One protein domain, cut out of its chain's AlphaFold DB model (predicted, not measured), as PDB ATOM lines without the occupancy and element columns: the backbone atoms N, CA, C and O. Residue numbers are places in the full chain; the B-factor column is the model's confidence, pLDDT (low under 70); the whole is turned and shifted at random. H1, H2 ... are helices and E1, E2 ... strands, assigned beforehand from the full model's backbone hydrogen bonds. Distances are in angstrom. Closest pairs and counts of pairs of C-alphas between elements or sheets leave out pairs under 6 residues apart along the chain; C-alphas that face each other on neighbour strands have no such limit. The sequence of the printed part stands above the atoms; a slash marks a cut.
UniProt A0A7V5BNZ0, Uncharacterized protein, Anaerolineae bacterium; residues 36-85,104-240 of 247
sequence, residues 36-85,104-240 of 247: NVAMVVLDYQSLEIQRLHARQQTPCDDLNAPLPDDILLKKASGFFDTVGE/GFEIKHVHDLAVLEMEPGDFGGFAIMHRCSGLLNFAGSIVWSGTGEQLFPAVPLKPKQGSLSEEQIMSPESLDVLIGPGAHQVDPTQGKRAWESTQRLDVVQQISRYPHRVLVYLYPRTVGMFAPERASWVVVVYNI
ATOM      1  N   ASN A  36       8.806 -29.702 -51.028       90.88
ATOM      2  CA  ASN A  36       9.804 -29.138 -51.919       90.88
ATOM      3  C   ASN A  36      11.145 -29.123 -51.185       90.88
ATOM      4  O   ASN A  36      11.241 -28.621 -50.066       90.88
ATOM      5  N   VAL A  37      12.178 -29.646 -51.835       93.69
ATOM      6  CA  VAL A  37      13.558 -29.613 -51.351       93.69
ATOM      7  C   VAL A  37      14.387 -28.801 -52.317       93.69
ATOM      8  O   VAL A  37      14.347 -29.057 -53.520       93.69
ATOM      9  N   ALA A  38      15.183 -27.883 -51.787       94.56
ATOM     10  CA  ALA A  38      16.312 -27.296 -52.480       94.56
ATOM     11  C   ALA A  38      17.602 -27.723 -51.795       94.56
ATOM     12  O   ALA A  38      17.679 -27.878 -50.580       94.56
ATOM     13  N   MET A  39      18.630 -27.891 -52.603       95.69
ATOM     14  CA  MET A  39      19.971 -28.204 -52.182       95.69
ATOM     15  C   MET A  39      20.919 -27.250 -52.894       95.69
ATOM     16  O   MET A  39      20.949 -27.183 -54.127       95.69
ATOM     17  N   VAL A  40      21.691 -26.516 -52.107       95.44
ATOM     18  CA  VAL A  40      22.662 -25.534 -52.573       95.44
ATOM     19  C   VAL A  40      24.042 -25.996 -52.140       95.44
ATOM     20  O   VAL A  40      24.264 -26.267 -50.964       95.44
ATOM     21  N   VAL A  41      24.965 -26.102 -53.089       95.75
ATOM     22  CA  VAL A  41      26.368 -26.416 -52.807       95.75
ATOM     23  C   VAL A  41      27.163 -25.137 -52.968       95.75
ATOM     24  O   VAL A  41      27.139 -24.538 -54.047       95.75
ATOM     25  N   LEU A  42      27.850 -24.729 -51.908       96.25
ATOM     26  CA  LEU A  42      28.677 -23.534 -51.878       96.25
ATOM     27  C   LEU A  42      30.139 -23.899 -51.677       96.25
ATOM     28  O   LEU A  42      30.463 -24.864 -50.986       96.25
ATOM     29  N   ASP A  43      31.014 -23.085 -52.243       96.50
ATOM     30  CA  ASP A  43      32.418 -23.085 -51.875       96.50
ATOM     31  C   ASP A  43      32.587 -22.765 -50.379       96.50
ATOM     32  O   ASP A  43      31.906 -21.886 -49.845       96.50
ATOM     33  N   TYR A  44      33.476 -23.482 -49.691       96.88
ATOM     34  CA  TYR A  44      33.635 -23.343 -48.241       96.88
ATOM     35  C   TYR A  44      34.095 -21.941 -47.814       96.88
ATOM     36  O   TYR A  44      33.603 -21.418 -46.813       96.88
ATOM     37  N   GLN A  45      35.020 -21.331 -48.565       96.06
ATOM     38  CA  GLN A  45      35.673 -20.080 -48.171       96.06
ATOM     39  C   GLN A  45      34.955 -18.852 -48.731       96.06
ATOM     40  O   GLN A  45      34.679 -17.899 -48.002       96.06
ATOM     41  N   SER A  46      34.669 -18.868 -50.032       96.38
ATOM     42  CA  SER A  46      34.065 -17.738 -50.743       96.38
ATOM     43  C   SER A  46      32.548 -17.668 -50.578       96.38
ATOM     44  O   SER A  46      31.968 -16.607 -50.797       96.38
ATOM     45  N   LEU A  47      31.909 -18.777 -50.178       96.56
ATOM     46  CA  LEU A  47      30.453 -18.944 -50.172       96.56
ATOM     47  C   LEU A  47      29.822 -18.733 -51.560       96.56
ATOM     48  O   LEU A  47      28.623 -18.483 -51.675       96.56
ATOM     49  N   GLU A  48      30.608 -18.841 -52.635       94.38
ATOM     50  CA  GLU A  48      30.074 -18.808 -53.991       94.38
ATOM     51  C   GLU A  48      29.262 -20.072 -54.277       94.38
ATOM     52  O   GLU A  48      29.667 -21.193 -53.957       94.38
ATOM     53  N   ILE A  49      28.102 -19.902 -54.910       93.00
ATOM     54  CA  ILE A  49      27.215 -21.015 -55.251       93.00
ATOM     55  C   ILE A  49      27.826 -21.796 -56.412       93.00
ATOM     56  O   ILE A  49      27.856 -21.333 -57.552       93.00
ATOM     57  N   GLN A  50      28.247 -23.023 -56.128       92.19
ATOM     58  CA  GLN A  50      28.790 -23.944 -57.118       92.19
ATOM     59  C   GLN A  50      27.675 -24.701 -57.840       92.19
ATOM     60  O   GLN A  50      27.745 -24.910 -59.055       92.19
ATOM     61  N   ARG A  51      26.648 -25.147 -57.102       91.50
ATOM     62  CA  ARG A  51      25.538 -25.939 -57.654       91.50
ATOM     63  C   ARG A  51      24.225 -25.652 -56.944       91.50
ATOM     64  O   ARG A  51      24.192 -25.365 -55.751       91.50
ATOM     65  N   LEU A  52      23.141 -25.812 -57.693       92.25
ATOM     66  CA  LEU A  52      21.776 -25.727 -57.200       92.25
ATOM     67  C   LEU A  52      20.997 -26.946 -57.697       92.25
ATOM     68  O   LEU A  52      21.131 -27.349 -58.850       92.25
ATOM     69  N   HIS A  53      20.183 -27.542 -56.841       91.56
ATOM     70  CA  HIS A  53      19.247 -28.590 -57.217       91.56
ATOM     71  C   HIS A  53      17.962 -28.401 -56.437       91.56
ATOM     72  O   HIS A  53      18.005 -28.032 -55.270       91.56
ATOM     73  N   ALA A  54      16.823 -28.654 -57.062       91.38
ATOM     74  CA  ALA A  54      15.564 -28.647 -56.352       91.38
ATOM     75  C   ALA A  54      14.606 -29.663 -56.958       91.38
ATOM     76  O   ALA A  54      14.639 -29.923 -58.163       91.38
ATOM     77  N   ARG A  55      13.785 -30.263 -56.101       90.69
ATOM     78  CA  ARG A  55      12.842 -31.315 -56.474       90.69
ATOM     79  C   ARG A  55      11.688 -31.396 -55.483       90.69
ATOM     80  O   ARG A  55      11.757 -30.852 -54.385       90.69
ATOM     81  N   GLN A  56      10.663 -32.140 -55.868       90.31
ATOM     82  CA  GLN A  56       9.555 -32.511 -54.994       90.31
ATOM     83  C   GLN A  56       9.768 -33.914 -54.429       90.31
ATOM     84  O   GLN A  56      10.323 -34.784 -55.101       90.31
ATOM     85  N   GLN A  57       9.329 -34.131 -53.196       88.12
ATOM     86  CA  GLN A  57       9.361 -35.421 -52.522       88.12
ATOM     87  C   GLN A  57       8.113 -35.612 -51.659       88.12
ATOM     88  O   GLN A  57       7.510 -34.649 -51.189       88.12
ATOM     89  N   THR A  58       7.733 -36.863 -51.429       86.38
ATOM     90  CA  THR A  58       6.677 -37.194 -50.470       86.38
ATOM     91  C   THR A  58       7.173 -36.891 -49.057       86.38
ATOM     92  O   THR A  58       8.256 -37.373 -48.714       86.38
ATOM     93  N   PRO A  59       6.440 -36.106 -48.250       85.06
ATOM     94  CA  PRO A  59       6.836 -35.799 -46.882       85.06
ATOM     95  C   PRO A  59       6.711 -37.007 -45.954       85.06
ATOM     96  O   PRO A  59       6.032 -37.984 -46.267       85.06
ATOM     97  N   CYS A  60       7.352 -36.914 -44.792       84.56
ATOM     98  CA  CYS A  60       7.090 -37.809 -43.675       84.56
ATOM     99  C   CYS A  60       5.731 -37.484 -43.043       84.56
ATOM    100  O   CYS A  60       5.500 -36.354 -42.613       84.56
ATOM    101  N   ASP A  61       4.830 -38.463 -42.992       85.50
ATOM    102  CA  ASP A  61       3.529 -38.361 -42.325       85.50
ATOM    103  C   ASP A  61       3.096 -39.731 -41.773       85.50
ATOM    104  O   ASP A  61       3.813 -40.721 -41.908       85.50
ATOM    105  N   ASP A  62       1.916 -39.806 -41.152       79.19
ATOM    106  CA  ASP A  62       1.370 -41.059 -40.609       79.19
ATOM    107  C   ASP A  62       1.291 -42.205 -41.632       79.19
ATOM    108  O   ASP A  62       1.286 -43.376 -41.256       79.19
ATOM    109  N   LEU A  63       1.142 -41.876 -42.918       82.44
ATOM    110  CA  LEU A  63       1.013 -42.850 -44.001       82.44
ATOM    111  C   LEU A  63       2.376 -43.198 -44.612       82.44
ATOM    112  O   LEU A  63       2.516 -44.248 -45.234       82.44
ATOM    113  N   ASN A  64       3.370 -42.335 -44.414       85.31
ATOM    114  CA  ASN A  64       4.734 -42.457 -44.903       85.31
ATOM    115  C   ASN A  64       5.693 -42.374 -43.713       85.31
ATOM    116  O   ASN A  64       6.395 -41.377 -43.531       85.31
ATOM    117  N   ALA A  65       5.701 -43.424 -42.892       90.62
ATOM    118  CA  ALA A  65       6.625 -43.530 -41.771       90.62
ATOM    119  C   ALA A  65       8.094 -43.518 -42.253       90.62
ATOM    120  O   ALA A  65       8.378 -43.973 -43.368       90.62
ATOM    121  N   PRO A  66       9.043 -43.035 -41.426       94.50
ATOM    122  CA  PRO A  66      10.467 -43.135 -41.722       94.50
ATOM    123  C   PRO A  66      10.872 -44.570 -42.058       94.50
ATOM    124  O   PRO A  66      10.510 -45.508 -41.345       94.50
ATOM    125  N   LEU A  67      11.631 -44.738 -43.141       94.62
ATOM    126  CA  LEU A  67      12.189 -46.033 -43.497       94.62
ATOM    127  C   LEU A  67      13.186 -46.481 -42.414       94.62
ATOM    128  O   LEU A  67      13.945 -45.644 -41.914       94.62
ATOM    129  N   PRO A  68      13.215 -47.782 -42.083       94.81
ATOM    130  CA  PRO A  68      14.254 -48.366 -41.244       94.81
ATOM    131  C   PRO A  68      15.667 -48.130 -41.798       94.81
ATOM    132  O   PRO A  68      15.864 -48.018 -43.014       94.81
ATOM    133  N   ASP A  69      16.655 -48.085 -40.906       93.69
ATOM    134  CA  ASP A  69      18.048 -47.775 -41.249       93.69
ATOM    135  C   ASP A  69      18.673 -48.785 -42.223       93.69
ATOM    136  O   ASP A  69      19.399 -48.389 -43.133       93.69
ATOM    137  N   ASP A  70      18.336 -50.073 -42.122       90.62
ATOM    138  CA  ASP A  70      18.784 -51.115 -43.056       90.62
ATOM    139  C   ASP A  70      18.261 -50.880 -44.484       90.62
ATOM    140  O   ASP A  70      18.975 -51.104 -45.466       90.62
ATOM    141  N   ILE A  71      17.043 -50.347 -44.623       92.56
ATOM    142  CA  ILE A  71      16.466 -49.977 -45.920       92.56
ATOM    143  C   ILE A  71      17.145 -48.729 -46.492       92.56
ATOM    144  O   ILE A  71      17.388 -48.668 -47.702       92.56
ATOM    145  N   LEU A  72      17.460 -47.738 -45.651       93.06
ATOM    146  CA  LEU A  72      18.209 -46.547 -46.065       93.06
ATOM    147  C   LEU A  72      19.623 -46.921 -46.520       93.06
ATOM    148  O   LEU A  72      20.026 -46.533 -47.617       93.06
ATOM    149  N   LEU A  73      20.327 -47.747 -45.742       90.94
ATOM    150  CA  LEU A  73      21.649 -48.268 -46.085       90.94
ATOM    151  C   LEU A  73      21.623 -49.054 -47.391       90.94
ATOM    152  O   LEU A  73      22.438 -48.787 -48.263       90.94
ATOM    153  N   LYS A  74      20.656 -49.958 -47.587       89.31
ATOM    154  CA  LYS A  74      20.515 -50.720 -48.839       89.31
ATOM    155  C   LYS A  74      20.268 -49.823 -50.057       89.31
ATOM    156  O   LYS A  74      20.703 -50.131 -51.164       89.31
ATOM    157  N   LYS A  75      19.536 -48.720 -49.887       90.88
ATOM    158  CA  LYS A  75      19.324 -47.735 -50.960       90.88
ATOM    159  C   LYS A  75      20.584 -46.912 -51.229       90.88
ATOM    160  O   LYS A  75      20.854 -46.596 -52.385       90.88
ATOM    161  N   ALA A  76      21.340 -46.572 -50.188       89.19
ATOM    162  CA  ALA A  76      22.598 -45.846 -50.306       89.19
ATOM    163  C   ALA A  76      23.751 -46.726 -50.813       89.19
ATOM    164  O   ALA A  76      24.633 -46.223 -51.500       89.19
ATOM    165  N   SER A  77      23.745 -48.033 -50.539       83.06
ATOM    166  CA  SER A  77      24.816 -48.949 -50.942       83.06
ATOM    167  C   SER A  77      24.950 -49.003 -52.459       83.06
ATOM    168  O   SER A  77      26.048 -48.840 -52.964       83.06
ATOM    169  N   GLY A  78      23.833 -49.059 -53.196       79.81
ATOM    170  CA  GLY A  78      23.862 -48.998 -54.662       79.81
ATOM    171  C   GLY A  78      24.487 -47.710 -55.213       79.81
ATOM    172  O   GLY A  78      24.960 -47.688 -56.345       79.81
ATOM    173  N   PHE A  79      24.517 -46.637 -54.417       77.81
ATOM    174  CA  PHE A  79      25.294 -45.446 -54.727       77.81
ATOM    175  C   PHE A  79      26.779 -45.634 -54.371       77.81
ATOM    176  O   PHE A  79      27.632 -45.359 -55.211       77.81
ATOM    177  N   PHE A  80      27.107 -46.124 -53.172       77.69
ATOM    178  CA  PHE A  80      28.499 -46.328 -52.747       77.69
ATOM    179  C   PHE A  80      29.250 -47.363 -53.597       77.69
ATOM    180  O   PHE A  80      30.441 -47.183 -53.844       77.69
ATOM    181  N   ASP A  81      28.549 -48.347 -54.158       75.81
ATOM    182  CA  ASP A  81      29.097 -49.316 -55.114       75.81
ATOM    183  C   ASP A  81      29.685 -48.623 -56.363       75.81
ATOM    184  O   ASP A  81      30.635 -49.114 -56.968       75.81
ATOM    185  N   THR A  82      29.177 -47.440 -56.741       67.56
ATOM    186  CA  THR A  82      29.714 -46.658 -57.876       67.56
ATOM    187  C   THR A  82      30.986 -45.880 -57.541       67.56
ATOM    188  O   THR A  82      31.700 -45.446 -58.441       67.56
ATOM    189  N   VAL A  83      31.292 -45.710 -56.252       62.84
ATOM    190  CA  VAL A  83      32.418 -44.901 -55.755       62.84
ATOM    191  C   VAL A  83      33.721 -45.702 -55.725       62.84
ATOM    192  O   VAL A  83      34.780 -45.172 -55.397       62.84
ATOM    193  N   GLY A  84      33.684 -46.981 -56.093       55.31
ATOM    194  CA  GLY A  84      34.884 -47.791 -56.236       55.31
ATOM    195  C   GLY A  84      34.598 -49.281 -56.371       55.31
ATOM    196  O   GLY A  84      33.815 -49.859 -55.628       55.31
ATOM    197  N   GLU A  85      35.345 -49.937 -57.253       51.75
ATOM    198  CA  GLU A  85      35.428 -51.405 -57.331       51.75
ATOM    199  C   GLU A  85      36.031 -52.040 -56.058       51.75
ATOM    200  O   GLU A  85      36.051 -53.259 -55.909       51.75
ATOM    201  N   GLY A 104      31.346 -49.465 -40.418       78.75
ATOM    202  CA  GLY A 104      31.855 -48.292 -41.122       78.75
ATOM    203  C   GLY A 104      30.828 -47.233 -41.512       78.75
ATOM    204  O   GLY A 104      31.264 -46.215 -42.040       78.75
ATOM    205  N   PHE A 105      29.525 -47.411 -41.248       86.50
ATOM    206  CA  PHE A 105      28.531 -46.344 -41.442       86.50
ATOM    207  C   PHE A 105      27.994 -45.782 -40.122       86.50
ATOM    208  O   PHE A 105      27.478 -46.519 -39.288       86.50
ATOM    209  N   GLU A 106      28.028 -44.458 -39.982       92.44
ATOM    210  CA  GLU A 106      27.280 -43.711 -38.974       92.44
ATOM    211  C   GLU A 106      26.025 -43.117 -39.629       92.44
ATOM    212  O   GLU A 106      26.103 -42.456 -40.667       92.44
ATOM    213  N   ILE A 107      24.853 -43.338 -39.030       94.81
ATOM    214  CA  ILE A 107      23.597 -42.742 -39.498       94.81
ATOM    215  C   ILE A 107      23.150 -41.682 -38.498       94.81
ATOM    216  O   ILE A 107      22.821 -41.982 -37.352       94.81
ATOM    217  N   LYS A 108      23.077 -40.434 -38.958       97.06
ATOM    218  CA  LYS A 108      22.573 -39.295 -38.187       97.06
ATOM    219  C   LYS A 108      21.178 -38.945 -38.685       97.06
ATOM    220  O   LYS A 108      20.997 -38.579 -39.849       97.06
ATOM    221  N   HIS A 109      20.174 -39.047 -37.820       96.88
ATOM    222  CA  HIS A 109      18.814 -38.610 -38.144       96.88
ATOM    223  C   HIS A 109      18.663 -37.119 -37.839       96.88
ATOM    224  O   HIS A 109      18.784 -36.699 -36.692       96.88
ATOM    225  N   VAL A 110      18.360 -36.329 -38.868       96.94
ATOM    226  CA  VAL A 110      18.081 -34.891 -38.770       96.94
ATOM    227  C   VAL A 110      16.663 -34.666 -39.271       96.94
ATOM    228  O   VAL A 110      16.425 -34.507 -40.468       96.94
ATOM    229  N   HIS A 111      15.697 -34.715 -38.351       95.19
ATOM    230  CA  HIS A 111      14.267 -34.661 -38.668       95.19
ATOM    231  C   HIS A 111      13.861 -35.707 -39.732       95.19
ATOM    232  O   HIS A 111      13.937 -36.915 -39.482       95.19
ATOM    233  N   ASP A 112      13.446 -35.242 -40.915       95.19
ATOM    234  CA  ASP A 112      12.986 -36.037 -42.057       95.19
ATOM    235  C   ASP A 112      14.146 -36.464 -42.974       95.19
ATOM    236  O   ASP A 112      13.939 -37.130 -43.989       95.19
ATOM    237  N   LEU A 113      15.381 -36.090 -42.628       97.00
ATOM    238  CA  LEU A 113      16.601 -36.445 -43.342       97.00
ATOM    239  C   LEU A 113      17.430 -37.457 -42.547       97.00
ATOM    240  O   LEU A 113      17.464 -37.446 -41.318       97.00
ATOM    241  N   ALA A 114      18.125 -38.329 -43.266       97.62
ATOM    242  CA  ALA A 114      19.195 -39.160 -42.740       97.62
ATOM    243  C   ALA A 114      20.495 -38.768 -43.435       97.62
ATOM    244  O   ALA A 114      20.539 -38.680 -44.666       97.62
ATOM    245  N   VAL A 115      21.540 -38.542 -42.645       97.69
ATOM    246  CA  VAL A 115      22.909 -38.371 -43.123       97.69
ATOM    247  C   VAL A 115      23.649 -39.666 -42.832       97.69
ATOM    248  O   VAL A 115      23.809 -40.037 -41.674       97.69
ATOM    249  N   LEU A 116      24.030 -40.374 -43.889       96.00
ATOM    250  CA  LEU A 116      24.764 -41.627 -43.818       96.00
ATOM    251  C   LEU A 116      26.219 -41.298 -44.115       96.00
ATOM    252  O   LEU A 116      26.532 -40.920 -45.243       96.00
ATOM    253  N   GLU A 117      27.083 -41.398 -43.119       94.00
ATOM    254  CA  GLU A 117      28.513 -41.133 -43.239       94.00
ATOM    255  C   GLU A 117      29.278 -42.439 -43.192       94.00
ATOM    256  O   GLU A 117      29.039 -43.266 -42.321       94.00
ATOM    257  N   MET A 118      30.212 -42.611 -44.117       89.56
ATOM    258  CA  MET A 118      31.188 -43.683 -44.061       89.56
ATOM    259  C   MET A 118      32.473 -43.134 -43.460       89.56
ATOM    260  O   MET A 118      33.032 -42.178 -44.013       89.56
ATOM    261  N   GLU A 119      32.933 -43.720 -42.352       86.00
ATOM    262  CA  GLU A 119      34.168 -43.271 -41.713       86.00
ATOM    263  C   GLU A 119      35.337 -43.426 -42.702       86.00
ATOM    264  O   GLU A 119      35.560 -44.508 -43.252       86.00
ATOM    265  N   PRO A 120      36.061 -42.340 -42.993       84.62
ATOM    266  CA  PRO A 120      37.053 -42.359 -44.046       84.62
ATOM    267  C   PRO A 120      38.412 -42.858 -43.536       84.62
ATOM    268  O   PRO A 120      39.045 -42.221 -42.696       84.62
ATOM    269  N   GLY A 121      38.884 -43.968 -44.109       85.69
ATOM    270  CA  GLY A 121      40.299 -44.357 -44.088       85.69
ATOM    271  C   GLY A 121      41.036 -43.685 -45.251       85.69
ATOM    272  O   GLY A 121      41.160 -42.464 -45.299       85.69
ATOM    273  N   ASP A 122      41.441 -44.475 -46.250       85.81
ATOM    274  CA  ASP A 122      41.913 -43.938 -47.540       85.81
ATOM    275  C   ASP A 122      40.760 -43.383 -48.390       85.81
ATOM    276  O   ASP A 122      40.923 -42.455 -49.190       85.81
ATOM    277  N   PHE A 123      39.577 -43.956 -48.194       87.88
ATOM    278  CA  PHE A 123      38.361 -43.604 -48.891       87.88
ATOM    279  C   PHE A 123      37.189 -43.585 -47.905       87.88
ATOM    280  O   PHE A 123      37.166 -44.330 -46.927       87.88
ATOM    281  N   GLY A 124      36.207 -42.744 -48.189       90.50
ATOM    282  CA  GLY A 124      34.994 -42.535 -47.416       90.50
ATOM    283  C   GLY A 124      33.916 -41.905 -48.287       90.50
ATOM    284  O   GLY A 124      34.053 -41.763 -49.507       90.50
ATOM    285  N   GLY A 125      32.840 -41.465 -47.660       92.06
ATOM    286  CA  GLY A 125      31.775 -40.778 -48.370       92.06
ATOM    287  C   GLY A 125      30.612 -40.467 -47.462       92.06
ATOM    288  O   GLY A 125      30.580 -40.874 -46.305       92.06
ATOM    289  N   PHE A 126      29.646 -39.740 -47.999       95.50
ATOM    290  CA  PHE A 126      28.396 -39.526 -47.300       95.50
ATOM    291  C   PHE A 126      27.233 -39.368 -48.270       95.50
ATOM    292  O   PHE A 126      27.408 -39.017 -49.443       95.50
ATOM    293  N   ALA A 127      26.038 -39.610 -47.751       96.56
ATOM    294  CA  ALA A 127      24.780 -39.425 -48.446       96.56
ATOM    295  C   ALA A 127      23.784 -38.699 -47.540       96.56
ATOM    296  O   ALA A 127      23.671 -39.002 -46.357       96.56
ATOM    297  N   ILE A 128      23.023 -37.767 -48.112       97.56
ATOM    298  CA  ILE A 128      21.855 -37.162 -47.470       97.56
ATOM    299  C   ILE A 128      20.623 -37.729 -48.156       97.56
ATOM    300  O   ILE A 128      20.435 -37.549 -49.361       97.56
ATOM    301  N   MET A 129      19.765 -38.393 -47.395       96.75
ATOM    302  CA  MET A 129      18.560 -39.048 -47.888       96.75
ATOM    303  C   MET A 129      17.331 -38.526 -47.163       96.75
ATOM    304  O   MET A 129      17.394 -38.180 -45.990       96.75
ATOM    305  N   HIS A 130      16.192 -38.498 -47.847       95.62
ATOM    306  CA  HIS A 130      14.915 -38.299 -47.174       95.62
ATOM    307  C   HIS A 130      14.443 -39.615 -46.553       95.62
ATOM    308  O   HIS A 130      14.359 -40.630 -47.246       95.62
ATOM    309  N   ARG A 131      14.119 -39.605 -45.259       95.44
ATOM    310  CA  ARG A 131      13.863 -40.817 -44.473       95.44
ATOM    311  C   ARG A 131      12.621 -41.563 -44.921       95.44
ATOM    312  O   ARG A 131      12.652 -42.781 -44.959       95.44
ATOM    313  N   CYS A 132      11.552 -40.870 -45.294       93.06
ATOM    314  CA  CYS A 132      10.276 -41.538 -45.582       93.06
ATOM    315  C   CYS A 132      10.149 -42.015 -47.031       93.06
ATOM    316  O   CYS A 132       9.500 -43.015 -47.313       93.06
ATOM    317  N   SER A 133      10.821 -41.343 -47.968       92.56
ATOM    318  CA  SER A 133      10.820 -41.739 -49.384       92.56
ATOM    319  C   SER A 133      12.054 -42.560 -49.772       92.56
ATOM    320  O   SER A 133      12.068 -43.229 -50.808       92.56
ATOM    321  N   GLY A 134      13.115 -42.508 -48.962       94.00
ATOM    322  CA  GLY A 134      14.413 -43.097 -49.276       94.00
ATOM    323  C   GLY A 134      15.060 -42.475 -50.513       94.00
ATOM    324  O   GLY A 134      15.887 -43.118 -51.158       94.00
ATOM    325  N   LEU A 135      14.647 -41.267 -50.907       93.62
ATOM    326  CA  LEU A 135      15.206 -40.594 -52.068       93.62
ATOM    327  C   LEU A 135      16.523 -39.905 -51.692       93.62
ATOM    328  O   LEU A 135      16.575 -39.105 -50.757       93.62
ATOM    329  N   LEU A 136      17.565 -40.139 -52.488       94.50
ATOM    330  CA  LEU A 136      18.876 -39.505 -52.343       94.50
ATOM    331  C   LEU A 136      18.806 -38.017 -52.711       94.50
ATOM    332  O   LEU A 136      18.351 -37.695 -53.804       94.50
ATOM    333  N   ASN A 137      19.204 -37.119 -51.809       94.69
ATOM    334  CA  ASN A 137      19.252 -35.669 -52.039       94.69
ATOM    335  C   ASN A 137      20.655 -35.206 -52.441       94.69
ATOM    336  O   ASN A 137      20.798 -34.457 -53.402       94.69
ATOM    337  N   PHE A 138      21.680 -35.685 -51.740       96.00
ATOM    338  CA  PHE A 138      23.085 -35.397 -52.021       96.00
ATOM    339  C   PHE A 138      23.905 -36.649 -51.774       96.00
ATOM    340  O   PHE A 138      23.579 -37.412 -50.864       96.00
ATOM    341  N   ALA A 139      24.989 -36.820 -52.525       95.62
ATOM    342  CA  ALA A 139      26.051 -37.708 -52.096       95.62
ATOM    343  C   ALA A 139      27.406 -37.335 -52.701       95.62
ATOM    344  O   ALA A 139      27.496 -36.844 -53.835       95.62
ATOM    345  N   GLY A 140      28.464 -37.583 -51.935       94.25
ATOM    346  CA  GLY A 140      29.833 -37.279 -52.323       94.25
ATOM    347  C   GLY A 140      30.830 -38.258 -51.719       94.25
ATOM    348  O   GLY A 140      30.601 -38.808 -50.642       94.25
ATOM    349  N   SER A 141      31.933 -38.475 -52.427       93.69
ATOM    350  CA  SER A 141      33.050 -39.294 -51.964       93.69
ATOM    351  C   SER A 141      34.053 -38.461 -51.178       93.69
ATOM    352  O   SER A 141      34.189 -37.251 -51.375       93.69
ATOM    353  N   ILE A 142      34.776 -39.102 -50.274       92.81
ATOM    354  CA  ILE A 142      35.887 -38.501 -49.548       92.81
ATOM    355  C   ILE A 142      37.098 -39.377 -49.832       92.81
ATOM    356  O   ILE A 142      37.024 -40.590 -49.682       92.81
ATOM    357  N   VAL A 143      38.196 -38.789 -50.291       91.62
ATOM    358  CA  VAL A 143      39.419 -39.537 -50.611       91.62
ATOM    359  C   VAL A 143      40.575 -38.850 -49.918       91.62
ATOM    360  O   VAL A 143      40.673 -37.630 -49.995       91.62
ATOM    361  N   TRP A 144      41.456 -39.597 -49.260       88.62
ATOM    362  CA  TRP A 144      42.565 -39.033 -48.478       88.62
ATOM    363  C   TRP A 144      43.489 -38.108 -49.295       88.62
ATOM    364  O   TRP A 144      44.019 -37.132 -48.774       88.62
ATOM    365  N   SER A 145      43.639 -38.365 -50.599       87.56
ATOM    366  CA  SER A 145      44.389 -37.529 -51.554       87.56
ATOM    367  C   SER A 145      43.679 -36.207 -51.904       87.56
ATOM    368  O   SER A 145      44.161 -35.397 -52.707       87.56
ATOM    369  N   GLY A 146      42.485 -36.010 -51.349       86.12
ATOM    370  CA  GLY A 146      41.566 -34.916 -51.608       86.12
ATOM    371  C   GLY A 146      40.931 -34.940 -52.990       86.12
ATOM    372  O   GLY A 146      40.483 -33.892 -53.451       86.12
ATOM    373  N   THR A 147      40.910 -36.087 -53.668       89.62
ATOM    374  CA  THR A 147      40.204 -36.272 -54.947       89.62
ATOM    375  C   THR A 147      38.755 -36.722 -54.750       89.62
ATOM    376  O   THR A 147      38.186 -37.349 -55.636       89.62
ATOM    377  N   GLY A 148      38.161 -36.458 -53.582       91.88
ATOM    378  CA  GLY A 148      36.734 -36.671 -53.369       91.88
ATOM    379  C   GLY A 148      35.898 -35.800 -54.304       91.88
ATOM    380  O   GLY A 148      36.249 -34.657 -54.609       91.88
ATOM    381  N   GLU A 149      34.772 -36.337 -54.753       92.56
ATOM    382  CA  GLU A 149      33.904 -35.705 -55.737       92.56
ATOM    383  C   GLU A 149      32.445 -35.758 -55.303       92.56
ATOM    384  O   GLU A 149      31.974 -36.729 -54.710       92.56
ATOM    385  N   GLN A 150      31.696 -34.714 -55.652       92.94
ATOM    386  CA  GLN A 150      30.245 -34.788 -55.593       92.94
ATOM    387  C   GLN A 150      29.746 -35.693 -56.717       92.94
ATOM    388  O   GLN A 150      29.916 -35.379 -57.897       92.94
ATOM    389  N   LEU A 151      29.022 -36.736 -56.336       91.69
ATOM    390  CA  LEU A 151      28.539 -37.774 -57.239       91.69
ATOM    391  C   LEU A 151      27.039 -37.629 -57.519       91.69
ATOM    392  O   LEU A 151      26.580 -37.916 -58.623       91.69
ATOM    393  N   PHE A 152      26.271 -37.125 -56.548       92.44
ATOM    394  CA  PHE A 152      24.857 -36.810 -56.727       92.44
ATOM    395  C   PHE A 152      24.507 -35.406 -56.205       92.44
ATOM    396  O   PHE A 152      24.929 -35.041 -55.107       92.44
ATOM    397  N   PRO A 153      23.706 -34.618 -56.949       90.94
ATOM    398  CA  PRO A 153      23.310 -34.831 -58.343       90.94
ATOM    399  C   PRO A 153      24.512 -34.695 -59.289       90.94
ATOM    400  O   PRO A 153      25.348 -33.806 -59.113       90.94
ATOM    401  N   ALA A 154      24.580 -35.569 -60.298       82.38
ATOM    402  CA  ALA A 154      25.682 -35.608 -61.264       82.38
ATOM    403  C   ALA A 154      25.676 -34.401 -62.214       82.38
ATOM    404  O   ALA A 154      26.725 -33.866 -62.567       82.38
ATOM    405  N   VAL A 155      24.483 -33.943 -62.607       78.06
ATOM    406  CA  VAL A 155      24.325 -32.782 -63.483       78.06
ATOM    407  C   VAL A 155      24.036 -31.555 -62.620       78.06
ATOM    408  O   VAL A 155      22.965 -31.488 -62.010       78.06
ATOM    409  N   PRO A 156      24.947 -30.568 -62.554       65.62
ATOM    410  CA  PRO A 156      24.629 -29.309 -61.908       65.62
ATOM    411  C   PRO A 156      23.524 -28.617 -62.707       65.62
ATOM    412  O   PRO A 156      23.674 -28.401 -63.914       65.62
ATOM    413  N   LEU A 157      22.442 -28.192 -62.044       64.88
ATOM    414  CA  LEU A 157      21.711 -27.060 -62.596       64.88
ATOM    415  C   LEU A 157      22.670 -25.894 -62.425       64.88
ATOM    416  O   LEU A 157      22.964 -25.485 -61.300       64.88
ATOM    417  N   LYS A 158      23.226 -25.407 -63.540       64.25
ATOM    418  CA  LYS A 158      23.881 -24.105 -63.512       64.25
ATOM    419  C   LYS A 158      22.826 -23.163 -62.957       64.25
ATOM    420  O   LYS A 158      21.756 -23.085 -63.575       64.25
ATOM    421  N   PRO A 159      23.060 -22.499 -61.814       57.22
ATOM    422  CA  PRO A 159      22.175 -21.424 -61.452       57.22
ATOM    423  C   PRO A 159      22.196 -20.493 -62.667       57.22
ATOM    424  O   PRO A 159      23.228 -19.910 -62.998       57.22
ATOM    425  N   LYS A 160      21.063 -20.360 -63.378       58.69
ATOM    426  CA  LYS A 160      20.726 -19.026 -63.882       58.69
ATOM    427  C   LYS A 160      20.935 -18.190 -62.645       58.69
ATOM    428  O   LYS A 160      20.246 -18.530 -61.686       58.69
ATOM    429  N   GLN A 161      21.954 -17.319 -62.620       55.50
ATOM    430  CA  GLN A 161      22.248 -16.445 -61.481       55.50
ATOM    431  C   GLN A 161      20.898 -16.094 -60.888       55.50
ATOM    432  O   GLN A 161      20.102 -15.463 -61.591       55.50
ATOM    433  N   GLY A 162      20.564 -16.747 -59.765       56.25
ATOM    434  CA  GLY A 162      19.172 -16.806 -59.326       56.25
ATOM    435  C   GLY A 162      18.729 -15.367 -59.236       56.25
ATOM    436  O   GLY A 162      19.554 -14.539 -58.832       56.25
ATOM    437  N   SER A 163      17.513 -15.035 -59.680       67.19
ATOM    438  CA  SER A 163      17.066 -13.685 -59.381       67.19
ATOM    439  C   SER A 163      17.181 -13.577 -57.864       67.19
ATOM    440  O   SER A 163      16.767 -14.465 -57.116       67.19
ATOM    441  N   LEU A 164      17.962 -12.600 -57.419       81.06
ATOM    442  CA  LEU A 164      18.075 -12.359 -56.000       81.06
ATOM    443  C   LEU A 164      16.781 -11.665 -55.650       81.06
ATOM    444  O   LEU A 164      16.507 -10.576 -56.152       81.06
ATOM    445  N   SER A 165      15.975 -12.318 -54.835       82.06
ATOM    446  CA  SER A 165      14.796 -11.673 -54.300       82.06
ATOM    447  C   SER A 165      15.166 -10.938 -53.013       82.06
ATOM    448  O   SER A 165      16.072 -11.325 -52.263       82.06
ATOM    449  N   GLU A 166      14.499  -9.809 -52.802       86.31
ATOM    450  CA  GLU A 166      14.636  -8.970 -51.611       86.31
ATOM    451  C   GLU A 166      13.532  -9.256 -50.584       86.31
ATOM    452  O   GLU A 166      13.498  -8.620 -49.533       86.31
ATOM    453  N   GLU A 167      12.638 -10.219 -50.855       88.81
ATOM    454  CA  GLU A 167      11.613 -10.617 -49.889       88.81
ATOM    455  C   GLU A 167      12.271 -11.141 -48.603       88.81
ATOM    456  O   GLU A 167      13.228 -11.921 -48.630       88.81
ATOM    457  N   GLN A 168      11.735 -10.713 -47.459       89.62
ATOM    458  CA  GLN A 168      12.120 -11.250 -46.164       89.62
ATOM    459  C   GLN A 168      11.642 -12.701 -46.064       89.62
ATOM    460  O   GLN A 168      10.443 -12.970 -46.151       89.62
ATOM    461  N   ILE A 169      12.569 -13.637 -45.853       91.19
ATOM    462  CA  ILE A 169      12.209 -15.034 -45.612       91.19
ATOM    463  C   ILE A 169      11.773 -15.245 -44.159       91.19
ATOM    464  O   ILE A 169      12.247 -14.573 -43.239       91.19
ATOM    465  N   MET A 170      10.884 -16.213 -43.950       92.75
ATOM    466  CA  MET A 170      10.592 -16.731 -42.616       92.75
ATOM    467  C   MET A 170      11.868 -17.350 -42.024       92.75
ATOM    468  O   MET A 170      12.655 -17.956 -42.750       92.75
ATOM    469  N   SER A 171      12.086 -17.222 -40.715       96.06
ATOM    470  CA  SER A 171      13.137 -18.000 -40.049       96.06
ATOM    471  C   SER A 171      12.810 -19.497 -40.134       96.06
ATOM    472  O   SER A 171      11.638 -19.853 -39.981       96.06
ATOM    473  N   PRO A 172      13.800 -20.380 -40.353       97.38
ATOM    474  CA  PRO A 172      13.540 -21.812 -40.354       97.38
ATOM    475  C   PRO A 172      13.130 -22.284 -38.953       97.38
ATOM    476  O   PRO A 172      13.585 -21.735 -37.948       97.38
ATOM    477  N   GLU A 173      12.291 -23.318 -38.887       97.25
ATOM    478  CA  GLU A 173      11.901 -23.972 -37.630       97.25
ATOM    479  C   GLU A 173      13.115 -24.604 -36.939       97.25
ATOM    480  O   GLU A 173      13.241 -24.549 -35.717       97.25
ATOM    481  N   SER A 174      14.034 -25.156 -37.735       97.69
ATOM    482  CA  SER A 174      15.330 -25.653 -37.282       97.69
ATOM    483  C   SER A 174      16.438 -25.332 -38.284       97.69
ATOM    484  O   SER A 174      16.226 -25.312 -39.501       97.69
ATOM    485  N   LEU A 175      17.627 -25.056 -37.747       97.94
ATOM    486  CA  LEU A 175      18.867 -24.876 -38.493       97.94
ATOM    487  C   LEU A 175      19.929 -25.776 -37.865       97.94
ATOM    488  O   LEU A 175      20.554 -25.406 -36.869       97.94
ATOM    489  N   ASP A 176      20.122 -26.946 -38.457       98.25
ATOM    490  CA  ASP A 176      21.091 -27.937 -38.006       98.25
ATOM    491  C   ASP A 176      22.393 -27.776 -38.790       98.25
ATOM    492  O   ASP A 176      22.389 -27.745 -40.022       98.25
ATOM    493  N   VAL A 177      23.523 -27.675 -38.087       98.12
ATOM    494  CA  VAL A 177      24.855 -27.603 -38.702       98.12
ATOM    495  C   VAL A 177      25.635 -28.855 -38.335       98.12
ATOM    496  O   VAL A 177      25.944 -29.078 -37.166       98.12
ATOM    497  N   LEU A 178      25.975 -29.653 -39.342       97.69
ATOM    498  CA  LEU A 178      26.783 -30.856 -39.205       97.69
ATOM    499  C   LEU A 178      28.155 -30.661 -39.850       97.69
ATOM    500  O   LEU A 178      28.290 -30.108 -40.943       97.69
ATOM    501  N   ILE A 179      29.176 -31.152 -39.157       96.81
ATOM    502  CA  ILE A 179      30.563 -31.116 -39.606       96.81
ATOM    503  C   ILE A 179      30.947 -32.520 -40.057       96.81
ATOM    504  O   ILE A 179      30.873 -33.458 -39.264       96.81
ATOM    505  N   GLY A 180      31.330 -32.653 -41.329       94.12
ATOM    506  CA  GLY A 180      31.746 -33.933 -41.884       94.12
ATOM    507  C   GLY A 180      33.039 -34.475 -41.263       94.12
ATOM    508  O   GLY A 180      33.783 -33.743 -40.594       94.12
ATOM    509  N   PRO A 181      33.329 -35.764 -41.488       91.81
ATOM    510  CA  PRO A 181      34.453 -36.444 -40.857       91.81
ATOM    511  C   PRO A 181      35.793 -35.804 -41.244       91.81
ATOM    512  O   PRO A 181      36.005 -35.402 -42.387       91.81
ATOM    513  N   GLY A 182      36.710 -35.691 -40.278       88.25
ATOM    514  CA  GLY A 182      38.032 -35.092 -40.489       88.25
ATOM    515  C   GLY A 182      38.071 -33.557 -40.459       88.25
ATOM    516  O   GLY A 182      39.151 -32.984 -40.578       88.25
ATOM    517  N   ALA A 183      36.934 -32.880 -40.251       90.75
ATOM    518  CA  ALA A 183      36.844 -31.417 -40.184       90.75
ATOM    519  C   ALA A 183      36.513 -30.871 -38.777       90.75
ATOM    520  O   ALA A 183      35.995 -29.766 -38.637       90.75
ATOM    521  N   HIS A 184      36.834 -31.616 -37.713       85.75
ATOM    522  CA  HIS A 184      36.407 -31.334 -36.327       85.75
ATOM    523  C   HIS A 184      36.845 -29.977 -35.743       85.75
ATOM    524  O   HIS A 184      36.333 -29.566 -34.707       85.75
ATOM    525  N   GLN A 185      37.792 -29.283 -36.375       90.88
ATOM    526  CA  GLN A 185      38.264 -27.963 -35.938       90.88
ATOM    527  C   GLN A 185      37.481 -26.796 -36.562       90.88
ATOM    528  O   GLN A 185      37.757 -25.639 -36.246       90.88
ATOM    529  N   VAL A 186      36.530 -27.068 -37.461       92.75
ATOM    530  CA  VAL A 186      35.743 -26.016 -38.107       92.75
ATOM    531  C   VAL A 186      34.690 -25.469 -37.149       92.75
ATOM    532  O   VAL A 186      33.911 -26.215 -36.564       92.75
ATOM    533  N   ASP A 187      34.646 -24.142 -37.038       95.00
ATOM    534  CA  ASP A 187      33.632 -23.424 -36.272       95.00
ATOM    535  C   ASP A 187      32.230 -23.599 -36.905       95.00
ATOM    536  O   ASP A 187      32.014 -23.145 -38.038       95.00
ATOM    537  N   PRO A 188      31.253 -24.191 -36.187       94.00
ATOM    538  CA  PRO A 188      29.882 -24.344 -36.672       94.00
ATOM    539  C   PRO A 188      29.190 -23.024 -37.046       94.00
ATOM    540  O   PRO A 188      28.270 -23.032 -37.867       94.00
ATOM    541  N   THR A 189      29.627 -21.872 -36.515       96.44
ATOM    542  CA  THR A 189      29.053 -20.567 -36.899       96.44
ATOM    543  C   THR A 189      29.264 -20.245 -38.383       96.44
ATOM    544  O   THR A 189      28.465 -19.516 -38.977       96.44
ATOM    545  N   GLN A 190      30.273 -20.841 -39.027       97.06
ATOM    546  CA  GLN A 190      30.479 -20.711 -40.470       97.06
ATOM    547  C   GLN A 190      29.350 -21.363 -41.279       97.06
ATOM    548  O   GLN A 190      28.962 -20.829 -42.318       97.06
ATOM    549  N   GLY A 191      28.748 -22.445 -40.772       97.44
ATOM    550  CA  GLY A 191      27.578 -23.066 -41.395       97.44
ATOM    551  C   GLY A 191      26.366 -22.129 -41.414       97.44
ATOM    552  O   GLY A 191      25.629 -22.074 -42.399       97.44
ATOM    553  N   LYS A 192      26.203 -21.291 -40.382       97.56
ATOM    554  CA  LYS A 192      25.159 -20.255 -40.368       97.56
ATOM    555  C   LYS A 192      25.377 -19.210 -41.466       97.56
ATOM    556  O   LYS A 192      24.424 -18.839 -42.143       97.56
ATOM    557  N   ARG A 193      26.624 -18.784 -41.697       97.56
ATOM    558  CA  ARG A 193      26.961 -17.861 -42.798       97.56
ATOM    559  C   ARG A 193      26.680 -18.485 -44.165       97.56
ATOM    560  O   ARG A 193      26.189 -17.800 -45.061       97.56
ATOM    561  N   ALA A 194      26.950 -19.784 -44.316       97.88
ATOM    562  CA  ALA A 194      26.589 -20.524 -45.519       97.88
ATOM    563  C   ALA A 194      25.068 -20.496 -45.740       97.88
ATOM    564  O   ALA A 194      24.628 -20.135 -46.827       97.88
ATOM    565  N   TRP A 195      24.258 -20.753 -44.707       97.81
ATOM    566  CA  TRP A 195      22.803 -20.590 -44.796       97.81
ATOM    567  C   TRP A 195      22.401 -19.169 -45.218       97.81
ATOM    568  O   TRP A 195      21.705 -19.019 -46.222       97.81
ATOM    569  N   GLU A 196      22.888 -18.133 -44.529       96.62
ATOM    570  CA  GLU A 196      22.589 -16.718 -44.817       96.62
ATOM    571  C   GLU A 196      22.868 -16.346 -46.286       96.62
ATOM    572  O   GLU A 196      22.064 -15.659 -46.918       96.62
ATOM    573  N   SER A 197      23.948 -16.871 -46.872       95.56
ATOM    574  CA  SER A 197      24.295 -16.624 -48.279       95.56
ATOM    575  C   SER A 197      23.315 -17.238 -49.294       95.56
ATOM    576  O   SER A 197      23.244 -16.786 -50.438       95.56
ATOM    577  N   THR A 198      22.512 -18.229 -48.887       95.31
ATOM    578  CA  THR A 198      21.532 -18.904 -49.761       95.31
ATOM    579  C   THR A 198      20.117 -18.338 -49.675       95.31
ATOM    580  O   THR A 198      19.319 -18.556 -50.586       95.31
ATOM    581  N   GLN A 199      19.795 -17.580 -48.623       95.62
ATOM    582  CA  GLN A 199      18.428 -17.123 -48.320       95.62
ATOM    583  C   GLN A 199      17.794 -16.267 -49.423       95.62
ATOM    584  O   GLN A 199      16.574 -16.203 -49.551       95.62
ATOM    585  N   ARG A 200      18.621 -15.594 -50.228       92.31
ATOM    586  CA  ARG A 200      18.173 -14.688 -51.296       92.31
ATOM    587  C   ARG A 200      17.891 -15.388 -52.624       92.31
ATOM    588  O   ARG A 200      17.466 -14.731 -53.569       92.31
ATOM    589  N   LEU A 201      18.143 -16.692 -52.722       91.88
ATOM    590  CA  LEU A 201      17.887 -17.448 -53.945       91.88
ATOM    591  C   LEU A 201      16.388 -17.660 -54.131       91.88
ATOM    592  O   LEU A 201      15.747 -18.197 -53.233       91.88
ATOM    593  N   ASP A 202      15.850 -17.336 -55.313       91.19
ATOM    594  CA  ASP A 202      14.427 -17.533 -55.643       91.19
ATOM    595  C   ASP A 202      13.891 -18.904 -55.212       91.19
ATOM    596  O   ASP A 202      12.812 -19.003 -54.638       91.19
ATOM    597  N   VAL A 203      14.643 -19.978 -55.480       90.62
ATOM    598  CA  VAL A 203      14.208 -21.340 -55.142       90.62
ATOM    599  C   VAL A 203      14.158 -21.577 -53.634       90.62
ATOM    600  O   VAL A 203      13.265 -22.269 -53.154       90.62
ATOM    601  N   VAL A 204      15.081 -20.979 -52.878       93.81
ATOM    602  CA  VAL A 204      15.080 -21.047 -51.413       93.81
ATOM    603  C   VAL A 204      13.898 -20.249 -50.887       93.81
ATOM    604  O   VAL A 204      13.125 -20.768 -50.091       93.81
ATOM    605  N   GLN A 205      13.672 -19.043 -51.411       93.56
ATOM    606  CA  GLN A 205      12.527 -18.228 -51.024       93.56
ATOM    607  C   GLN A 205      11.186 -18.897 -51.317       93.56
ATOM    608  O   GLN A 205      10.293 -18.860 -50.476       93.56
ATOM    609  N   GLN A 206      11.043 -19.546 -52.474       91.25
ATOM    610  CA  GLN A 206       9.826 -20.280 -52.825       91.25
ATOM    611  C   GLN A 206       9.497 -21.369 -51.798       91.25
ATOM    612  O   GLN A 206       8.331 -21.529 -51.442       91.25
ATOM    613  N   ILE A 207      10.507 -22.078 -51.291       92.81
ATOM    614  CA  ILE A 207      10.333 -23.098 -50.247       92.81
ATOM    615  C   ILE A 207      10.063 -22.438 -48.889       92.81
ATOM    616  O   ILE A 207       9.145 -22.847 -48.179       92.81
ATOM    617  N   SER A 208      10.803 -21.377 -48.560       94.38
ATOM    618  CA  SER A 208      10.721 -20.649 -47.288       94.38
ATOM    619  C   SER A 208       9.465 -19.782 -47.116       94.38
ATOM    620  O   SER A 208       9.291 -19.171 -46.062       94.38
ATOM    621  N   ARG A 209       8.558 -19.743 -48.107       92.12
ATOM    622  CA  ARG A 209       7.192 -19.195 -47.962       92.12
ATOM    623  C   ARG A 209       6.321 -20.008 -47.002       92.12
ATOM    624  O   ARG A 209       5.304 -19.507 -46.528       92.12
ATOM    625  N   TYR A 210       6.720 -21.243 -46.720       91.50
ATOM    626  CA  TYR A 210       6.080 -22.139 -45.764       91.50
ATOM    627  C   TYR A 210       7.040 -22.448 -44.602       91.50
ATOM    628  O   TYR A 210       8.253 -22.228 -44.733       91.50
ATOM    629  N   PRO A 211       6.536 -22.976 -43.468       94.25
ATOM    630  CA  PRO A 211       7.394 -23.541 -42.433       94.25
ATOM    631  C   PRO A 211       8.387 -24.531 -43.047       94.25
ATOM    632  O   PRO A 211       8.010 -25.406 -43.830       94.25
ATOM    633  N   HIS A 212       9.664 -24.357 -42.736       95.62
ATOM    634  CA  HIS A 212      10.756 -25.103 -43.351       95.62
ATOM    635  C   HIS A 212      11.871 -25.362 -42.345       95.62
ATOM    636  O   HIS A 212      11.956 -24.710 -41.305       95.62
ATOM    637  N   ARG A 213      12.729 -26.318 -42.680       97.31
ATOM    638  CA  ARG A 213      13.914 -26.704 -41.914       97.31
ATOM    639  C   ARG A 213      15.138 -26.641 -42.810       97.31
ATOM    640  O   ARG A 213      15.025 -26.731 -44.039       97.31
ATOM    641  N   VAL A 214      16.297 -26.463 -42.189       98.12
ATOM    642  CA  VAL A 214      17.570 -26.326 -42.890       98.12
ATOM    643  C   VAL A 214      18.610 -27.231 -42.257       98.12
ATOM    644  O   VAL A 214      18.879 -27.135 -41.064       98.12
ATOM    645  N   LEU A 215      19.239 -28.058 -43.087       98.44
ATOM    646  CA  LEU A 215      20.467 -28.769 -42.752       98.44
ATOM    647  C   LEU A 215      21.627 -28.119 -43.508       98.44
ATOM    648  O   LEU A 215      21.585 -28.007 -44.733       98.44
ATOM    649  N   VAL A 216      22.679 -27.736 -42.795       98.50
ATOM    650  CA  VAL A 216      23.958 -27.314 -43.368       98.50
ATOM    651  C   VAL A 216      25.004 -28.367 -43.047       98.50
ATOM    652  O   VAL A 216      25.277 -28.644 -41.884       98.50
ATOM    653  N   TYR A 217      25.609 -28.943 -44.079       98.38
ATOM    654  CA  TYR A 217      26.618 -29.986 -43.947       98.38
ATOM    655  C   TYR A 217      27.962 -29.523 -44.511       98.38
ATOM    656  O   TYR A 217      28.025 -29.085 -45.663       98.38
ATOM    657  N   LEU A 218      29.043 -29.640 -43.737       97.88
ATOM    658  CA  LEU A 218      30.394 -29.430 -44.256       97.88
ATOM    659  C   LEU A 218      30.900 -30.690 -44.959       97.88
ATOM    660  O   LEU A 218      31.178 -31.692 -44.309       97.88
ATOM    661  N   TYR A 219      31.103 -30.604 -46.270       97.12
ATOM    662  CA  TYR A 219      31.670 -31.666 -47.090       97.12
ATOM    663  C   TYR A 219      33.167 -31.417 -47.368       97.12
ATOM    664  O   TYR A 219      33.488 -30.591 -48.224       97.12
ATOM    665  N   PRO A 220      34.105 -32.118 -46.696       94.88
ATOM    666  CA  PRO A 220      35.534 -31.802 -46.777       94.88
ATOM    667  C   PRO A 220      36.260 -32.330 -48.028       94.88
ATOM    668  O   PRO A 220      37.365 -31.874 -48.301       94.88
ATOM    669  N   ARG A 221      35.686 -33.284 -48.786       94.81
ATOM    670  CA  ARG A 221      36.290 -34.018 -49.939       94.81
ATOM    671  C   ARG A 221      37.611 -34.762 -49.679       94.81
ATOM    672  O   ARG A 221      37.960 -35.657 -50.447       94.81
ATOM    673  N   THR A 222      38.321 -34.423 -48.611       92.81
ATOM    674  CA  THR A 222      39.580 -35.008 -48.156       92.81
ATOM    675  C   THR A 222      39.506 -35.383 -46.685       92.81
ATOM    676  O   THR A 222      38.720 -34.792 -45.944       92.81
ATOM    677  N   VAL A 223      40.363 -36.309 -46.261       86.56
ATOM    678  CA  VAL A 223      40.572 -36.688 -44.854       86.56
ATOM    679  C   VAL A 223      42.051 -36.707 -44.490       86.56
ATOM    680  O   VAL A 223      42.914 -36.639 -45.359       86.56
ATOM    681  N   GLY A 224      42.350 -36.736 -43.190       83.69
ATOM    682  CA  GLY A 224      43.708 -36.653 -42.644       83.69
ATOM    683  C   GLY A 224      44.182 -35.211 -42.458       83.69
ATOM    684  O   GLY A 224      44.486 -34.807 -41.339       83.69
ATOM    685  N   MET A 225      44.177 -34.412 -43.528       85.88
ATOM    686  CA  MET A 225      44.435 -32.970 -43.464       85.88
ATOM    687  C   MET A 225      43.292 -32.224 -44.144       85.88
ATOM    688  O   MET A 225      43.154 -32.276 -45.365       85.88
ATOM    689  N   PHE A 226      42.451 -31.560 -43.347       89.56
ATOM    690  CA  PHE A 226      41.366 -30.733 -43.866       89.56
ATOM    691  C   PHE A 226      41.928 -29.680 -44.833       89.56
ATOM    692  O   PHE A 226      42.838 -28.934 -44.473       89.56
ATOM    693  N   ALA A 227      41.377 -29.640 -46.048       93.31
ATOM    694  CA  ALA A 227      41.765 -28.732 -47.124       93.31
ATOM    695  C   ALA A 227      40.594 -27.774 -47.423       93.31
ATOM    696  O   ALA A 227      39.701 -28.128 -48.204       93.31
ATOM    697  N   PRO A 228      40.546 -26.592 -46.776       94.00
ATOM    698  CA  PRO A 228      39.476 -25.607 -46.939       94.00
ATOM    699  C   PRO A 228      39.109 -25.301 -48.393       94.00
ATOM    700  O   PRO A 228      37.937 -25.142 -48.711       94.00
ATOM    701  N   GLU A 229      40.100 -25.247 -49.279       94.75
ATOM    702  CA  GLU A 229      39.955 -24.919 -50.698       94.75
ATOM    703  C   GLU A 229      39.281 -26.024 -51.527       94.75
ATOM    704  O   GLU A 229      38.908 -25.805 -52.678       94.75
ATOM    705  N   ARG A 230      39.138 -27.229 -50.962       94.12
ATOM    706  CA  ARG A 230      38.405 -28.347 -51.575       94.12
ATOM    707  C   ARG A 230      37.072 -28.616 -50.891       94.12
ATOM    708  O   ARG A 230      36.247 -29.346 -51.439       94.12
ATOM    709  N   ALA A 231      36.853 -28.048 -49.710       96.12
ATOM    710  CA  ALA A 231      35.637 -28.253 -48.954       96.12
ATOM    711  C   ALA A 231      34.449 -27.498 -49.577       96.12
ATOM    712  O   ALA A 231      34.591 -26.527 -50.322       96.12
ATOM    713  N   SER A 232      33.239 -27.953 -49.279       97.25
ATOM    714  CA  SER A 232      32.008 -27.308 -49.727       97.25
ATOM    715  C   SER A 232      30.963 -27.335 -48.618       97.25
ATOM    716  O   SER A 232      30.866 -28.311 -47.877       97.25
ATOM    717  N   TRP A 233      30.148 -26.291 -48.526       98.19
ATOM    718  CA  TRP A 233      28.928 -26.328 -47.725       98.19
ATOM    719  C   TRP A 233      27.795 -26.909 -48.563       98.19
ATOM    720  O   TRP A 233      27.572 -26.472 -49.691       98.19
ATOM    721  N   VAL A 234      27.061 -27.873 -48.018       98.00
ATOM    722  CA  VAL A 234      25.833 -28.405 -48.614       98.00
ATOM    723  C   VAL A 234      24.665 -27.944 -47.757       98.00
ATOM    724  O   VAL A 234      24.497 -28.396 -46.628       98.00
ATOM    725  N   VAL A 235      23.868 -27.024 -48.287       98.12
ATOM    726  CA  VAL A 235      22.687 -26.464 -47.625       98.12
ATOM    727  C   VAL A 235      21.451 -27.136 -48.203       98.12
ATOM    728  O   VAL A 235      21.153 -26.971 -49.384       98.12
ATOM    729  N   VAL A 236      20.730 -27.893 -47.383       97.75
ATOM    730  CA  VAL A 236      19.473 -28.553 -47.741       97.75
ATOM    731  C   VAL A 236      18.328 -27.822 -47.054       97.75
ATOM    732  O   VAL A 236      18.260 -27.783 -45.829       97.75
ATOM    733  N   VAL A 237      17.426 -27.259 -47.850       97.25
ATOM    734  CA  VAL A 237      16.230 -26.540 -47.405       97.25
ATOM    735  C   VAL A 237      15.019 -27.353 -47.810       97.25
ATOM    736  O   VAL A 237      14.892 -27.717 -48.980       97.25
ATOM    737  N   TYR A 238      14.118 -27.628 -46.877       95.50
ATOM    738  CA  TYR A 238      12.889 -28.350 -47.185       95.50
ATOM    739  C   TYR A 238      11.727 -27.841 -46.345       95.50
ATOM    740  O   TYR A 238      11.887 -27.509 -45.171       95.50
ATOM    741  N   ASN A 239      10.550 -27.750 -46.959       93.31
ATOM    742  CA  ASN A 239       9.329 -27.395 -46.244       93.31
ATOM    743  C   ASN A 239       8.828 -28.573 -45.400       93.31
ATOM    744  O   ASN A 239       8.999 -29.748 -45.734       93.31
ATOM    745  N   ILE A 240       8.169 -28.228 -44.302       90.44
ATOM    746  CA  ILE A 240       7.470 -29.169 -43.440       90.44
ATOM    747  C   ILE A 240       6.079 -29.346 -44.034       90.44
ATOM    748  O   ILE A 240       5.380 -28.362 -44.295       90.44
TER     749      ILE A 240
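What this domain is: This is residues 36 to 85 and 104 to 240 of the 247 residues of an uncharacterized protein of Anaerolineae bacterium (UniProt A0A7V5BNZ0). Two twisted five-stranded sheets stand face to face as a sandwich, E2 E1 E10 E9 E8 and E3 E4 E5 E6 E7, and helices cover the side of each that is turned away from the other: H2 and H3 on the first sheet, H1 on the second. The long stretch of residues 153 to 173 passes from the second sheet round the E2 edge of the first to E8. The printed part has 187 residues, with three named helices and ten named strands in the order E1 E2 H1 E3 E4 E5 E6 E7 E8 H2 H3 E9 E10; the first sheet is mixed, the second antiparallel, the class mixed helices and strands. It is compact, with a radius of gyration of the C-alphas of 15.7 A and spans of 45 by 42 by 29 A.

Where its parts are: E1, residues 36 to 43, begins at C-alpha 36 (9.804, -29.138, -51.919) and is 23.4 A long. E2 is residues 49 to 57, 23.1 A, and H1 residues 69 to 83, 20.6 A. E3 is residues 105 to 110, E4 113 to 118, E5 123 to 130, 24.1 A, E6 136 to 143, 20.6 A, and E7 150 to 152. E8 is residues 174 to 179, H2 189 to 198, H3 202 to 208 and E9 212 to 219, 22.2 A. E10, residues 232 to 239, 22.9 A, ends at C-alpha 239 (9.329, -27.395, -46.244).

How they stand to each other: The hairpin E1 and E2 has N 39 and O 53 at 2.7 A; antiparallel E1 and E10 have N 40 and O 235 at 2.8 A. H1 is on the second sheet at a height of 8.9 A; the closest C-alphas of H1 and E5, Ala 76 and Ala 127, are 7.0 A apart. E3 to E7 form a meander, each strand the antiparallel neighbour of the one before; N 108 and O 115 are 2.8 A apart. The two sheets' facing parts are 11.3 A centre to centre, their strands at 21 degrees. E8, H2 H3, E9 make a strand-helix-strand unit, two parallel neighbour strands with helices between, with a left-handed crossover; N 216 and O 176 are 2.8 A apart. H2 and H3 are on the same face, at heights of 8.0 A and 8.1 A. Every O i to N i+4 pair is within hydrogen-bond range in H3, 7 of 11 in H1 and 5 of 6 in H2.

The domain as a whole: The C-alphas farthest apart, of Glu 85 and Glu 167, are 47.8 A apart. Residues 86 to 103 are not printed, and C-alphas 85 and 104 are 16.9 A apart across this cut. The links E2 to H1, E7 to E8 and E9 to E10 are long. Mean pLDDT of the printed part is 90.4; residues 82 to 85 and 156 to 163 are under 70.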